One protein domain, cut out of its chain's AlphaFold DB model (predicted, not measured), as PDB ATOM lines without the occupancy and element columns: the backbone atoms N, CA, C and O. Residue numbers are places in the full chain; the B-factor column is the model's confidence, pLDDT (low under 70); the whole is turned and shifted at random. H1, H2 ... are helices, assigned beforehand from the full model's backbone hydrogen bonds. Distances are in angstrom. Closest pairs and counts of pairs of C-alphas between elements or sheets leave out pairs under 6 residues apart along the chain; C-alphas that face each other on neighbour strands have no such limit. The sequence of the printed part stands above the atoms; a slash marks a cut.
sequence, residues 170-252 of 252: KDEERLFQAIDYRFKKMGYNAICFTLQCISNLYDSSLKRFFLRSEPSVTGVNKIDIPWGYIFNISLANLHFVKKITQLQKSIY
ATOM      1  N   LYS A 170      36.792 -39.326  29.819       91.31
ATOM      2  CA  LYS A 170      35.741 -38.399  30.291       91.31
ATOM      3  C   LYS A 170      35.771 -38.156  31.804       91.31
ATOM      4  O   LYS A 170      35.452 -37.068  32.280       91.31
ATOM      5  N   ASP A 171      36.089 -39.193  32.570       92.81
ATOM      6  CA  ASP A 171      36.190 -39.125  34.025       92.81
ATOM      7  C   ASP A 171      37.498 -38.444  34.459       92.81
ATOM      8  O   ASP A 171      37.514 -37.752  35.478       92.81
ATOM      9  N   GLU A 172      38.559 -38.576  33.664       92.00
ATOM     10  CA  GLU A 172      39.819 -37.854  33.831       92.00
ATOM     11  C   GLU A 172      39.637 -36.347  33.611       92.00
ATOM     12  O   GLU A 172      39.988 -35.545  34.478       92.00
ATOM     13  N   GLU A 173      38.989 -35.952  32.512       92.62
ATOM     14  CA  GLU A 173      38.640 -34.551  32.243       92.62
ATOM     15  C   GLU A 173      37.822 -33.954  33.392       92.62
ATOM     16  O   GLU A 173      38.115 -32.862  33.888       92.62
ATOM     17  N   ARG A 174      36.815 -34.698  33.869       93.88
ATOM     18  CA  ARG A 174      35.989 -34.294  35.012       93.88
ATOM     19  C   ARG A 174      36.821 -34.134  36.286       93.88
ATOM     20  O   ARG A 174      36.583 -33.199  37.055       93.88
ATOM     21  N   LEU A 175      37.785 -35.027  36.521       91.62
ATOM     22  CA  LEU A 175      38.679 -34.960  37.675       91.62
ATOM     23  C   LEU A 175      39.551 -33.700  37.619       91.62
ATOM     24  O   LEU A 175      39.618 -32.965  38.608       91.62
ATOM     25  N   PHE A 176      40.153 -33.399  36.465       89.62
ATOM     26  CA  PHE A 176      40.957 -32.187  36.293       89.62
ATOM     27  C   PHE A 176      40.127 -30.910  36.432       89.62
ATOM     28  O   PHE A 176      40.552 -29.986  37.126       89.62
ATOM     29  N   GLN A 177      38.915 -30.870  35.877       90.94
ATOM     30  CA  GLN A 177      37.993 -29.746  36.075       90.94
ATOM     31  C   GLN A 177      37.620 -29.558  37.551       90.94
ATOM     32  O   GLN A 177      37.541 -28.429  38.039       90.94
ATOM     33  N   ALA A 178      37.411 -30.650  38.291       90.12
ATOM     34  CA  ALA A 178      37.116 -30.590  39.720       90.12
ATOM     35  C   ALA A 178      38.314 -30.083  40.540       90.12
ATOM     36  O   ALA A 178      38.114 -29.339  41.508       90.12
ATOM     37  N   ILE A 179      39.540 -30.464  40.163       89.12
ATOM     38  CA  ILE A 179      40.773 -29.928  40.750       89.12
ATOM     39  C   ILE A 179      40.858 -28.425  40.470       89.12
ATOM     40  O   ILE A 179      40.915 -27.645  41.423       89.12
ATOM     41  N   ASP A 180      40.780 -28.006  39.205       88.56
ATOM     42  CA  ASP A 180      40.878 -26.592  38.828       88.56
ATOM     43  C   ASP A 180      39.816 -25.742  39.536       88.56
ATOM     44  O   ASP A 180      40.138 -24.741  40.174       88.56
ATOM     45  N   TYR A 181      38.560 -26.199  39.564       90.06
ATOM     46  CA  TYR A 181      37.485 -25.521  40.287       90.06
ATOM     47  C   TYR A 181      37.808 -25.306  41.773       90.06
ATOM     48  O   TYR A 181      37.553 -24.224  42.311       90.06
ATOM     49  N   ARG A 182      38.363 -26.318  42.457       88.75
ATOM     50  CA  ARG A 182      38.732 -26.217  43.878       88.75
ATOM     51  C   ARG A 182      39.874 -25.232  44.091       88.75
ATOM     52  O   ARG A 182      39.759 -24.370  44.962       88.75
ATOM     53  N   PHE A 183      40.930 -25.314  43.286       89.69
ATOM     54  CA  PHE A 183      42.062 -24.389  43.377       89.69
ATOM     55  C   PHE A 183      41.638 -22.954  43.056       89.69
ATOM     56  O   PHE A 183      41.969 -22.036  43.807       89.69
ATOM     57  N   LYS A 184      40.793 -22.766  42.040       88.56
ATOM     58  CA  LYS A 184      40.176 -21.479  41.719       88.56
ATOM     59  C   LYS A 184      39.311 -20.944  42.861       88.56
ATOM     60  O   LYS A 184      39.330 -19.760  43.152       88.56
ATOM     61  N   LYS A 185      38.549 -21.789  43.554       89.12
ATOM     62  CA  LYS A 185      37.749 -21.366  44.720       89.12
ATOM     63  C   LYS A 185      38.606 -20.967  45.921       89.12
ATOM     64  O   LYS A 185      38.212 -20.081  46.676       89.12
ATOM     65  N   MET A 186      39.733 -21.643  46.120       89.12
ATOM     66  CA  MET A 186      40.627 -21.421  47.256       89.12
ATOM     67  C   MET A 186      41.579 -20.239  47.052       89.12
ATOM     68  O   MET A 186      41.974 -19.618  48.041       89.12
ATOM     69  N   GLY A 187      41.943 -19.918  45.807       88.75
ATOM     70  CA  GLY A 187      42.813 -18.792  45.472       88.75
ATOM     71  C   GLY A 187      44.106 -18.794  46.293       88.75
ATOM     72  O   GLY A 187      44.776 -19.818  46.427       88.75
ATOM     73  N   TYR A 188      44.413 -17.663  46.928       89.50
ATOM     74  CA  TYR A 188      45.563 -17.504  47.826       89.50
ATOM     75  C   TYR A 188      45.649 -18.562  48.948       89.50
ATOM     76  O   TYR A 188      46.739 -18.972  49.337       89.50
ATOM     77  N   ASN A 189      44.524 -19.077  49.449       90.12
ATOM     78  CA  ASN A 189      44.573 -20.096  50.501       90.12
ATOM     79  C   ASN A 189      45.137 -21.429  49.985       90.12
ATOM     80  O   ASN A 189      45.738 -22.170  50.761       90.12
ATOM     81  N   ALA A 190      44.978 -21.728  48.688       90.25
ATOM     82  CA  ALA A 190      45.550 -22.928  48.088       90.25
ATOM     83  C   ALA A 190      47.078 -22.883  48.109       90.25
ATOM     84  O   ALA A 190      47.702 -23.858  48.514       90.25
ATOM     85  N   ILE A 191      47.685 -21.750  47.731       89.62
ATOM     86  CA  ILE A 191      49.147 -21.624  47.742       89.62
ATOM     87  C   ILE A 191      49.701 -21.705  49.168       89.62
ATOM     88  O   ILE A 191      50.689 -22.399  49.388       89.62
ATOM     89  N   CYS A 192      49.051 -21.074  50.153       89.38
ATOM     90  CA  CYS A 192      49.491 -21.152  51.549       89.38
ATOM     91  C   CYS A 192      49.470 -22.586  52.069       89.38
ATOM     92  O   CYS A 192      50.446 -23.029  52.668       89.38
ATOM     93  N   PHE A 193      48.380 -23.311  51.812       90.44
ATOM     94  CA  PHE A 193      48.259 -24.708  52.211       90.44
ATOM     95  C   PHE A 193      49.318 -25.579  51.523       90.44
ATOM     96  O   PHE A 193      50.035 -26.317  52.195       90.44
ATOM     97  N   THR A 194      49.489 -25.439  50.204       90.88
ATOM     98  CA  THR A 194      50.513 -26.180  49.455       90.88
ATOM     99  C   THR A 194      51.914 -25.914  50.010       90.88
ATOM    100  O   THR A 194      52.645 -26.866  50.262       90.88
ATOM    101  N   LEU A 195      52.273 -24.647  50.266       90.81
ATOM    102  CA  LEU A 195      53.566 -24.264  50.853       90.81
ATOM    103  C   LEU A 195      53.781 -24.857  52.252       90.81
ATOM    104  O   LEU A 195      54.898 -25.249  52.581       90.81
ATOM    105  N   GLN A 196      52.729 -24.953  53.068       91.00
ATOM    106  CA  GLN A 196      52.800 -25.616  54.371       91.00
ATOM    107  C   GLN A 196      53.095 -27.113  54.219       91.00
ATOM    108  O   GLN A 196      53.987 -27.625  54.897       91.00
ATOM    109  N   CYS A 197      52.406 -27.795  53.297       89.00
ATOM    110  CA  CYS A 197      52.601 -29.223  53.038       89.00
ATOM    111  C   CYS A 197      54.013 -29.565  52.542       89.00
ATOM    112  O   CYS A 197      54.528 -30.623  52.889       89.00
ATOM    113  N   ILE A 198      54.633 -28.679  51.757       89.88
ATOM    114  CA  ILE A 198      55.969 -28.890  51.170       89.88
ATOM    115  C   ILE A 198      57.088 -28.168  51.929       89.88
ATOM    116  O   ILE A 198      58.211 -28.085  51.439       89.88
ATOM    117  N   SER A 199      56.803 -27.613  53.108       89.81
ATOM    118  CA  SER A 199      57.771 -26.818  53.880       89.81
ATOM    119  C   SER A 199      59.048 -27.593  54.218       89.81
ATOM    120  O   SER A 199      60.140 -27.035  54.179       89.81
ATOM    121  N   ASN A 200      58.927 -28.898  54.463       87.44
ATOM    122  CA  ASN A 200      60.046 -29.810  54.699       87.44
ATOM    123  C   ASN A 200      60.892 -30.105  53.446       87.44
ATOM    124  O   ASN A 200      61.955 -30.704  53.574       87.44
ATOM    125  N   LEU A 201      60.429 -29.712  52.256       87.81
ATOM    126  CA  LEU A 201      61.159 -29.832  50.989       87.81
ATOM    127  C   LEU A 201      61.950 -28.557  50.649       87.81
ATOM    128  O   LEU A 201      62.544 -28.472  49.573       87.81
ATOM    129  N   TYR A 202      61.923 -27.542  51.517       89.50
ATOM    130  CA  TYR A 202      62.660 -26.298  51.327       89.50
ATOM    131  C   TYR A 202      64.089 -26.405  51.860       89.50
ATOM    132  O   TYR A 202      64.304 -26.662  53.044       89.50
ATOM    133  N   ASP A 203      65.063 -26.120  51.001       88.31
ATOM    134  CA  ASP A 203      66.455 -25.945  51.400       88.31
ATOM    135  C   ASP A 203      66.740 -24.456  51.609       88.31
ATOM    136  O   ASP A 203      66.693 -23.652  50.671       88.31
ATOM    137  N   SER A 204      67.043 -24.084  52.851       91.12
ATOM    138  CA  SER A 204      67.338 -22.703  53.235       91.12
ATOM    139  C   SER A 204      68.693 -22.208  52.729       91.12
ATOM    140  O   SER A 204      68.841 -21.009  52.479       91.12
ATOM    141  N   SER A 205      69.664 -23.104  52.532       92.81
ATOM    142  CA  SER A 205      70.992 -22.765  52.012       92.81
ATOM    143  C   SER A 205      70.927 -22.426  50.521       92.81
ATOM    144  O   SER A 205      71.498 -21.426  50.081       92.81
ATOM    145  N   LEU A 206      70.145 -23.200  49.762       90.56
ATOM    146  CA  LEU A 206      69.944 -23.015  48.321       90.56
ATOM    147  C   LEU A 206      68.740 -22.128  47.984       90.56
ATOM    148  O   LEU A 206      68.525 -21.793  46.818       90.56
ATOM    149  N   LYS A 207      67.956 -21.748  48.998       90.31
ATOM    150  CA  LYS A 207      66.750 -20.915  48.907       90.31
ATOM    151  C   LYS A 207      65.718 -21.434  47.899       90.31
ATOM    152  O   LYS A 207      65.083 -20.639  47.202       90.31
ATOM    153  N   ARG A 208      65.530 -22.754  47.810       88.12
ATOM    154  CA  ARG A 208      64.622 -23.378  46.830       88.12
ATOM    155  C   ARG A 208      63.920 -24.620  47.371       88.12
ATOM    156  O   ARG A 208      64.418 -25.273  48.281       88.12
ATOM    157  N   PHE A 209      62.780 -24.954  46.768       86.69
ATOM    158  CA  PHE A 209      62.065 -26.204  47.028       86.69
ATOM    159  C   PHE A 209      62.560 -27.335  46.124       86.69
ATOM    160  O   PHE A 209      62.735 -27.144  44.918       86.69
ATOM    161  N   PHE A 210      62.688 -28.528  46.695       86.44
ATOM    162  CA  PHE A 210      62.965 -29.772  45.985       86.44
ATOM    163  C   PHE A 210      61.687 -30.611  45.895       86.44
ATOM    164  O   PHE A 210      61.398 -31.454  46.735       86.44
ATOM    165  N   LEU A 211      60.884 -30.345  44.862       84.50
ATOM    166  CA  LEU A 211      59.544 -30.934  44.679       84.50
ATOM    167  C   LEU A 211      59.551 -32.356  44.099       84.50
ATOM    168  O   LEU A 211      58.503 -32.856  43.698       84.50
ATOM    169  N   ARG A 212      60.729 -32.973  44.004       75.25
ATOM    170  CA  ARG A 212      60.916 -34.376  43.638       75.25
ATOM    171  C   ARG A 212      61.660 -35.042  44.778       75.25
ATOM    172  O   ARG A 212      62.642 -34.480  45.261       75.25
ATOM    173  N   SER A 213      61.200 -36.214  45.190       64.25
ATOM    174  CA  SER A 213      61.907 -37.005  46.189       64.25
ATOM    175  C   SER A 213      63.272 -37.438  45.653       64.25
ATOM    176  O   SER A 213      63.389 -37.900  44.517       64.25
ATOM    177  N   GLU A 214      64.312 -37.283  46.470       62.97
ATOM    178  CA  GLU A 214      65.598 -37.917  46.189       62.97
ATOM    179  C   GLU A 214      65.451 -39.441  46.307       62.97
ATOM    180  O   GLU A 214      64.695 -39.916  47.164       62.97
ATOM    181  N   PRO A 215      66.163 -40.228  45.480       60.53
ATOM    182  CA  PRO A 215      66.211 -41.673  45.646       60.53
ATOM    183  C   PRO A 215      66.706 -42.016  47.058       60.53
ATOM    184  O   PRO A 215      67.839 -41.704  47.421       60.53
ATOM    185  N   SER A 216      65.856 -42.642  47.872       56.84
ATOM    186  CA  SER A 216      66.221 -43.042  49.230       56.84
ATOM    187  C   SER A 216      66.876 -44.420  49.226       56.84
ATOM    188  O   SER A 216      66.288 -45.395  48.766       56.84
ATOM    189  N   VAL A 217      68.080 -44.521  49.796       54.16
ATOM    190  CA  VAL A 217      68.787 -45.802  49.989       54.16
ATOM    191  C   VAL A 217      68.208 -46.588  51.178       54.16
ATOM    192  O   VAL A 217      68.408 -47.793  51.290       54.16
ATOM    193  N   THR A 218      67.462 -45.927  52.072       54.91
ATOM    194  CA  THR A 218      66.969 -46.505  53.336       54.91
ATOM    195  C   THR A 218      65.580 -47.143  53.238       54.91
ATOM    196  O   THR A 218      65.031 -47.553  54.258       54.91
ATOM    197  N   GLY A 219      65.001 -47.251  52.036       49.94
ATOM    198  CA  GLY A 219      63.778 -48.030  51.791       49.94
ATOM    199  C   GLY A 219      62.501 -47.485  52.441       49.94
ATOM    200  O   GLY A 219      61.478 -48.164  52.433       49.94
ATOM    201  N   VAL A 220      62.519 -46.271  53.006       51.69
ATOM    202  CA  VAL A 220      61.286 -45.596  53.438       51.69
ATOM    203  C   VAL A 220      60.576 -45.074  52.191       51.69
ATOM    204  O   VAL A 220      60.768 -43.925  51.786       51.69
ATOM    205  N   ASN A 221      59.777 -45.940  51.577       53.50
ATOM    206  CA  ASN A 221      58.964 -45.618  50.415       53.50
ATOM    207  C   ASN A 221      57.819 -44.694  50.847       53.50
ATOM    208  O   ASN A 221      56.755 -45.121  51.291       53.50
ATOM    209  N   LYS A 222      58.069 -43.382  50.796       59.66
ATOM    210  CA  LYS A 222      57.007 -42.379  50.884       59.66
ATOM    211  C   LYS A 222      56.342 -42.272  49.520       59.66
ATOM    212  O   LYS A 222      57.030 -42.209  48.508       59.66
ATOM    213  N   ILE A 223      55.014 -42.202  49.517       65.06
ATOM    214  CA  ILE A 223      54.220 -41.923  48.317       65.06
ATOM    215  C   ILE A 223      54.768 -40.657  47.649       65.06
ATOM    216  O   ILE A 223      54.814 -39.596  48.280       65.06
ATOM    217  N   ASP A 224      55.163 -40.769  46.380       71.31
ATOM    218  CA  ASP A 224      55.623 -39.630  45.588       71.31
ATOM    219  C   ASP A 224      54.411 -38.820  45.116       71.31
ATOM    220  O   ASP A 224      53.753 -39.119  44.118       71.31
ATOM    221  N   ILE A 225      54.049 -37.812  45.908       78.25
ATOM    222  CA  ILE A 225      53.010 -36.854  45.535       78.25
ATOM    223  C   ILE A 225      53.600 -35.936  44.455       78.25
ATOM    224  O   ILE A 225      54.682 -35.388  44.670       78.25
ATOM    225  N   PRO A 226      52.892 -35.670  43.338       83.38
ATOM    226  CA  PRO A 226      53.383 -34.814  42.257       83.38
ATOM    227  C   PRO A 226      53.346 -33.326  42.654       83.38
ATOM    228  O   PRO A 226      52.612 -32.514  42.083       83.38
ATOM    229  N   TRP A 227      54.154 -32.944  43.646       87.56
ATOM    230  CA  TRP A 227      54.161 -31.612  44.245       87.56
ATOM    231  C   TRP A 227      54.463 -30.512  43.236       87.56
ATOM    232  O   TRP A 227      53.886 -29.435  43.335       87.56
ATOM    233  N   GLY A 228      55.294 -30.783  42.224       87.62
ATOM    234  CA  GLY A 228      55.540 -29.843  41.126       87.62
ATOM    235  C   GLY A 228      54.266 -29.456  40.367       87.62
ATOM    236  O   GLY A 228      54.037 -28.279  40.099       87.62
ATOM    237  N   TYR A 229      53.404 -30.432  40.073       87.12
ATOM    238  CA  TYR A 229      52.123 -30.188  39.408       87.12
ATOM    239  C   TYR A 229      51.163 -29.407  40.313       87.12
ATOM    240  O   TYR A 229      50.630 -28.375  39.904       87.12
ATOM    241  N   ILE A 230      51.004 -29.847  41.567       89.00
ATOM    242  CA  ILE A 230      50.123 -29.197  42.553       89.00
ATOM    243  C   ILE A 230      50.549 -27.743  42.798       89.00
ATOM    244  O   ILE A 230      49.712 -26.837  42.836       89.00
ATOM    245  N   PHE A 231      51.855 -27.504  42.922       90.12
ATOM    246  CA  PHE A 231      52.419 -26.173  43.096       90.12
ATOM    247  C   PHE A 231      52.102 -25.270  41.897       90.12
ATOM    248  O   PHE A 231      51.576 -24.172  42.088       90.12
ATOM    249  N   ASN A 232      52.305 -25.754  40.668       89.25
ATOM    250  CA  ASN A 232      51.991 -24.991  39.458       89.25
ATOM    251  C   ASN A 232      50.498 -24.642  39.345       89.25
ATOM    252  O   ASN A 232      50.174 -23.496  39.031       89.25
ATOM    253  N   ILE A 233      49.586 -25.572  39.660       88.81
ATOM    254  CA  ILE A 233      48.142 -25.273  39.681       88.81
ATOM    255  C   ILE A 233      47.825 -24.188  40.712       88.81
ATOM    256  O   ILE A 233      47.038 -23.277  40.435       88.81
ATOM    257  N   SER A 234      48.431 -24.272  41.900       91.25
ATOM    258  CA  SER A 234      48.196 -23.294  42.962       91.25
ATOM    259  C   SER A 234      48.658 -21.886  42.576       91.25
ATOM    260  O   SER A 234      47.970 -20.917  42.893       91.25
ATOM    261  N   LEU A 235      49.759 -21.773  41.826       89.06
ATOM    262  CA  LEU A 235      50.243 -20.504  41.279       89.06
ATOM    263  C   LEU A 235      49.351 -19.976  40.153       89.06
ATOM    264  O   LEU A 235      49.016 -18.794  40.150       89.06
ATOM    265  N   ALA A 236      48.927 -20.839  39.226       88.19
ATOM    266  CA  ALA A 236      48.032 -20.457  38.129       88.19
ATOM    267  C   ALA A 236      46.691 -19.898  38.640       88.19
ATOM    268  O   ALA A 236      46.079 -19.044  38.003       88.19
ATOM    269  N   ASN A 237      46.266 -20.345  39.823       85.81
ATOM    270  CA  ASN A 237      45.056 -19.895  40.496       85.81
ATOM    271  C   ASN A 237      45.328 -18.885  41.628       85.81
ATOM    272  O   ASN A 237      44.468 -18.685  42.487       85.81
ATOM    273  N   LEU A 238      46.477 -18.202  41.648       87.44
ATOM    274  CA  LEU A 238      46.808 -17.231  42.692       87.44
ATOM    275  C   LEU A 238      46.012 -15.927  42.538       87.44
ATOM    276  O   LEU A 238      46.379 -15.019  41.798       87.44
ATOM    277  N   HIS A 239      44.922 -15.813  43.288       83.94
ATOM    278  CA  HIS A 239      44.129 -14.592  43.387       83.94
ATOM    279  C   HIS A 239      43.517 -14.452  44.782       83.94
ATOM    280  O   HIS A 239      43.353 -15.428  45.519       83.94
ATOM    281  N   PHE A 240      43.151 -13.227  45.157       79.31
ATOM    282  CA  PHE A 240      42.416 -12.999  46.396       79.31
ATOM    283  C   PHE A 240      40.986 -13.523  46.258       79.31
ATOM    284  O   PHE A 240      40.223 -13.075  45.399       79.31
ATOM    285  N   VAL A 241      40.609 -14.458  47.132       75.88
ATOM    286  CA  VAL A 241      39.227 -14.936  47.216       75.88
ATOM    287  C   VAL A 241      38.361 -13.777  47.699       75.88
ATOM    288  O   VAL A 241      38.524 -13.295  48.823       75.88
ATOM    289  N   LYS A 242      37.430 -13.310  46.859       66.69
ATOM    290  CA  LYS A 242      36.439 -12.315  47.282       66.69
ATOM    291  C   LYS A 242      35.618 -12.922  48.420       66.69
ATOM    292  O   LYS A 242      34.884 -13.885  48.199       66.69
ATOM    293  N   LYS A 243      35.730 -12.368  49.633       58.22
ATOM    294  CA  LYS A 243      34.797 -12.685  50.719       58.22
ATOM    295  C   LYS A 243      33.402 -12.313  50.226       58.22
ATOM    296  O   LYS A 243      33.128 -11.140  49.995       58.22
ATOM    297  N   ILE A 244      32.530 -13.304  50.051       53.25
ATOM    298  CA  ILE A 244      31.098 -13.037  49.969       53.25
ATOM    299  C   ILE A 244      30.713 -12.650  51.391       53.25
ATOM    300  O   ILE A 244      30.510 -13.512  52.245       53.25
ATOM    301  N   THR A 245      30.696 -11.351  51.679       47.94
ATOM    302  CA  THR A 245      29.959 -10.832  52.825       47.94
ATOM    303  C   THR A 245      28.533 -11.318  52.623       47.94
ATOM    304  O   THR A 245      27.861 -10.888  51.686       47.94
ATOM    305  N   GLN A 246      28.094 -12.286  53.432       48.59
ATOM    306  CA  GLN A 246      26.673 -12.570  53.553       48.59
ATOM    307  C   GLN A 246      26.027 -11.226  53.862       48.59
ATOM    308  O   GLN A 246      26.291 -10.641  54.912       48.59
ATOM    309  N   LEU A 247      25.268 -10.701  52.900       45.94
ATOM    310  CA  LEU A 247      24.360  -9.597  53.133       45.94
ATOM    311  C   LEU A 247      23.515 -10.020  54.330       45.94
ATOM    312  O   LEU A 247      22.649 -10.886  54.211       45.94
ATOM    313  N   GLN A 248      23.812  -9.435  55.491       46.56
ATOM    314  CA  GLN A 248      22.842  -9.297  56.554       46.56
ATOM    315  C   GLN A 248      21.648  -8.619  55.891       46.56
ATOM    316  O   GLN A 248      21.656  -7.412  55.660       46.56
ATOM    317  N   LYS A 249      20.644  -9.409  55.503       42.09
ATOM    318  CA  LYS A 249      19.299  -8.885  55.326       42.09
ATOM    319  C   LYS A 249      18.901  -8.385  56.707       42.09
ATOM    320  O   LYS A 249      18.443  -9.162  57.540       42.09
ATOM    321  N   SER A 250      19.171  -7.108  56.959       41.94
ATOM    322  CA  SER A 250      18.482  -6.341  57.979       41.94
ATOM    323  C   SER A 250      17.001  -6.447  57.639       41.94
ATOM    324  O   SER A 250      16.540  -5.874  56.651       41.94
ATOM    325  N   ILE A 251      16.297  -7.274  58.402       43.38
ATOM    326  CA  ILE A 251      14.849  -7.213  58.494       43.38
ATOM    327  C   ILE A 251      14.580  -5.873  59.184       43.38
ATOM    328  O   ILE A 251      14.836  -5.740  60.381       43.38
ATOM    329  N   TYR A 252      14.201  -4.875  58.390       45.19
ATOM    330  CA  TYR A 252      13.412  -3.738  58.847       45.19
ATOM    331  C   TYR A 252      11.955  -4.046  58.522       45.19
ATOM    332  O   TYR A 252      11.720  -4.580  57.411       45.19
TER     333      TYR A 252
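What this domain is: This is residues 170 to 252 of the 252 residues of an uncharacterized protein of Vibrio sagamiensis NBRC 104589 (UniProt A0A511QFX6). A small helical hairpin, H2 and H3 side by side, makes the core, and the longer helix H1 rises from one end of it, with residues 170 to 178 sticking out. A long loop joins H2 to H3, and the chain's tail sticks out with residues 243 to 252. The printed part has 83 residues with three named helices, H1, H2 and H3 in chain order, and no named strand; the class is all helix, with under half of the residues in named elements. It is only just extended, close to loose, with a radius of gyration of the C-alphas of 18.0 A, and flat, spanning 70 by 40 by 21 A.

Where its parts are: H1, residues 170 to 186, begins at C-alpha 170 (35.741, -38.399, 30.291) and is 24.5 A long. H2 is residues 188 to 197, 14.6 A. H3, residues 227 to 236, 14.1 A, ends at C-alpha 236 (48.032, -20.457, 38.129).

How they stand to each other: H2 and H3 touch as a helical hairpin, at a shallow tilt of 17 degrees, opposite ways; their closest C-alphas, of Ile 191 and Ser 234, are 5.2 A apart. H1 only just touches H3, with 3 pairs of C-alphas within 8 A and with residues 180 to 183 alone, closest at Phe 183 and Ser 234, C-alphas 6.2 A apart. Their tilt is steep, 61 degrees, the same way. H1 and H2 are close but not clearly touching, about perpendicular at 77 degrees; the closest C-alphas, of Phe 183 and Ala 190, are 6.0 A apart. In H1, H2 and H3 every O i to N i+4 pair is within hydrogen-bond range.

The domain as a whole: The C-alphas farthest apart, of Val 217 and Tyr 252, are 70.1 A apart. The printed part has no cut. The link H2 to H3, 29 residues, is long. Residues 213 to 223 and 242 to 252 are under 70 in pLDDT.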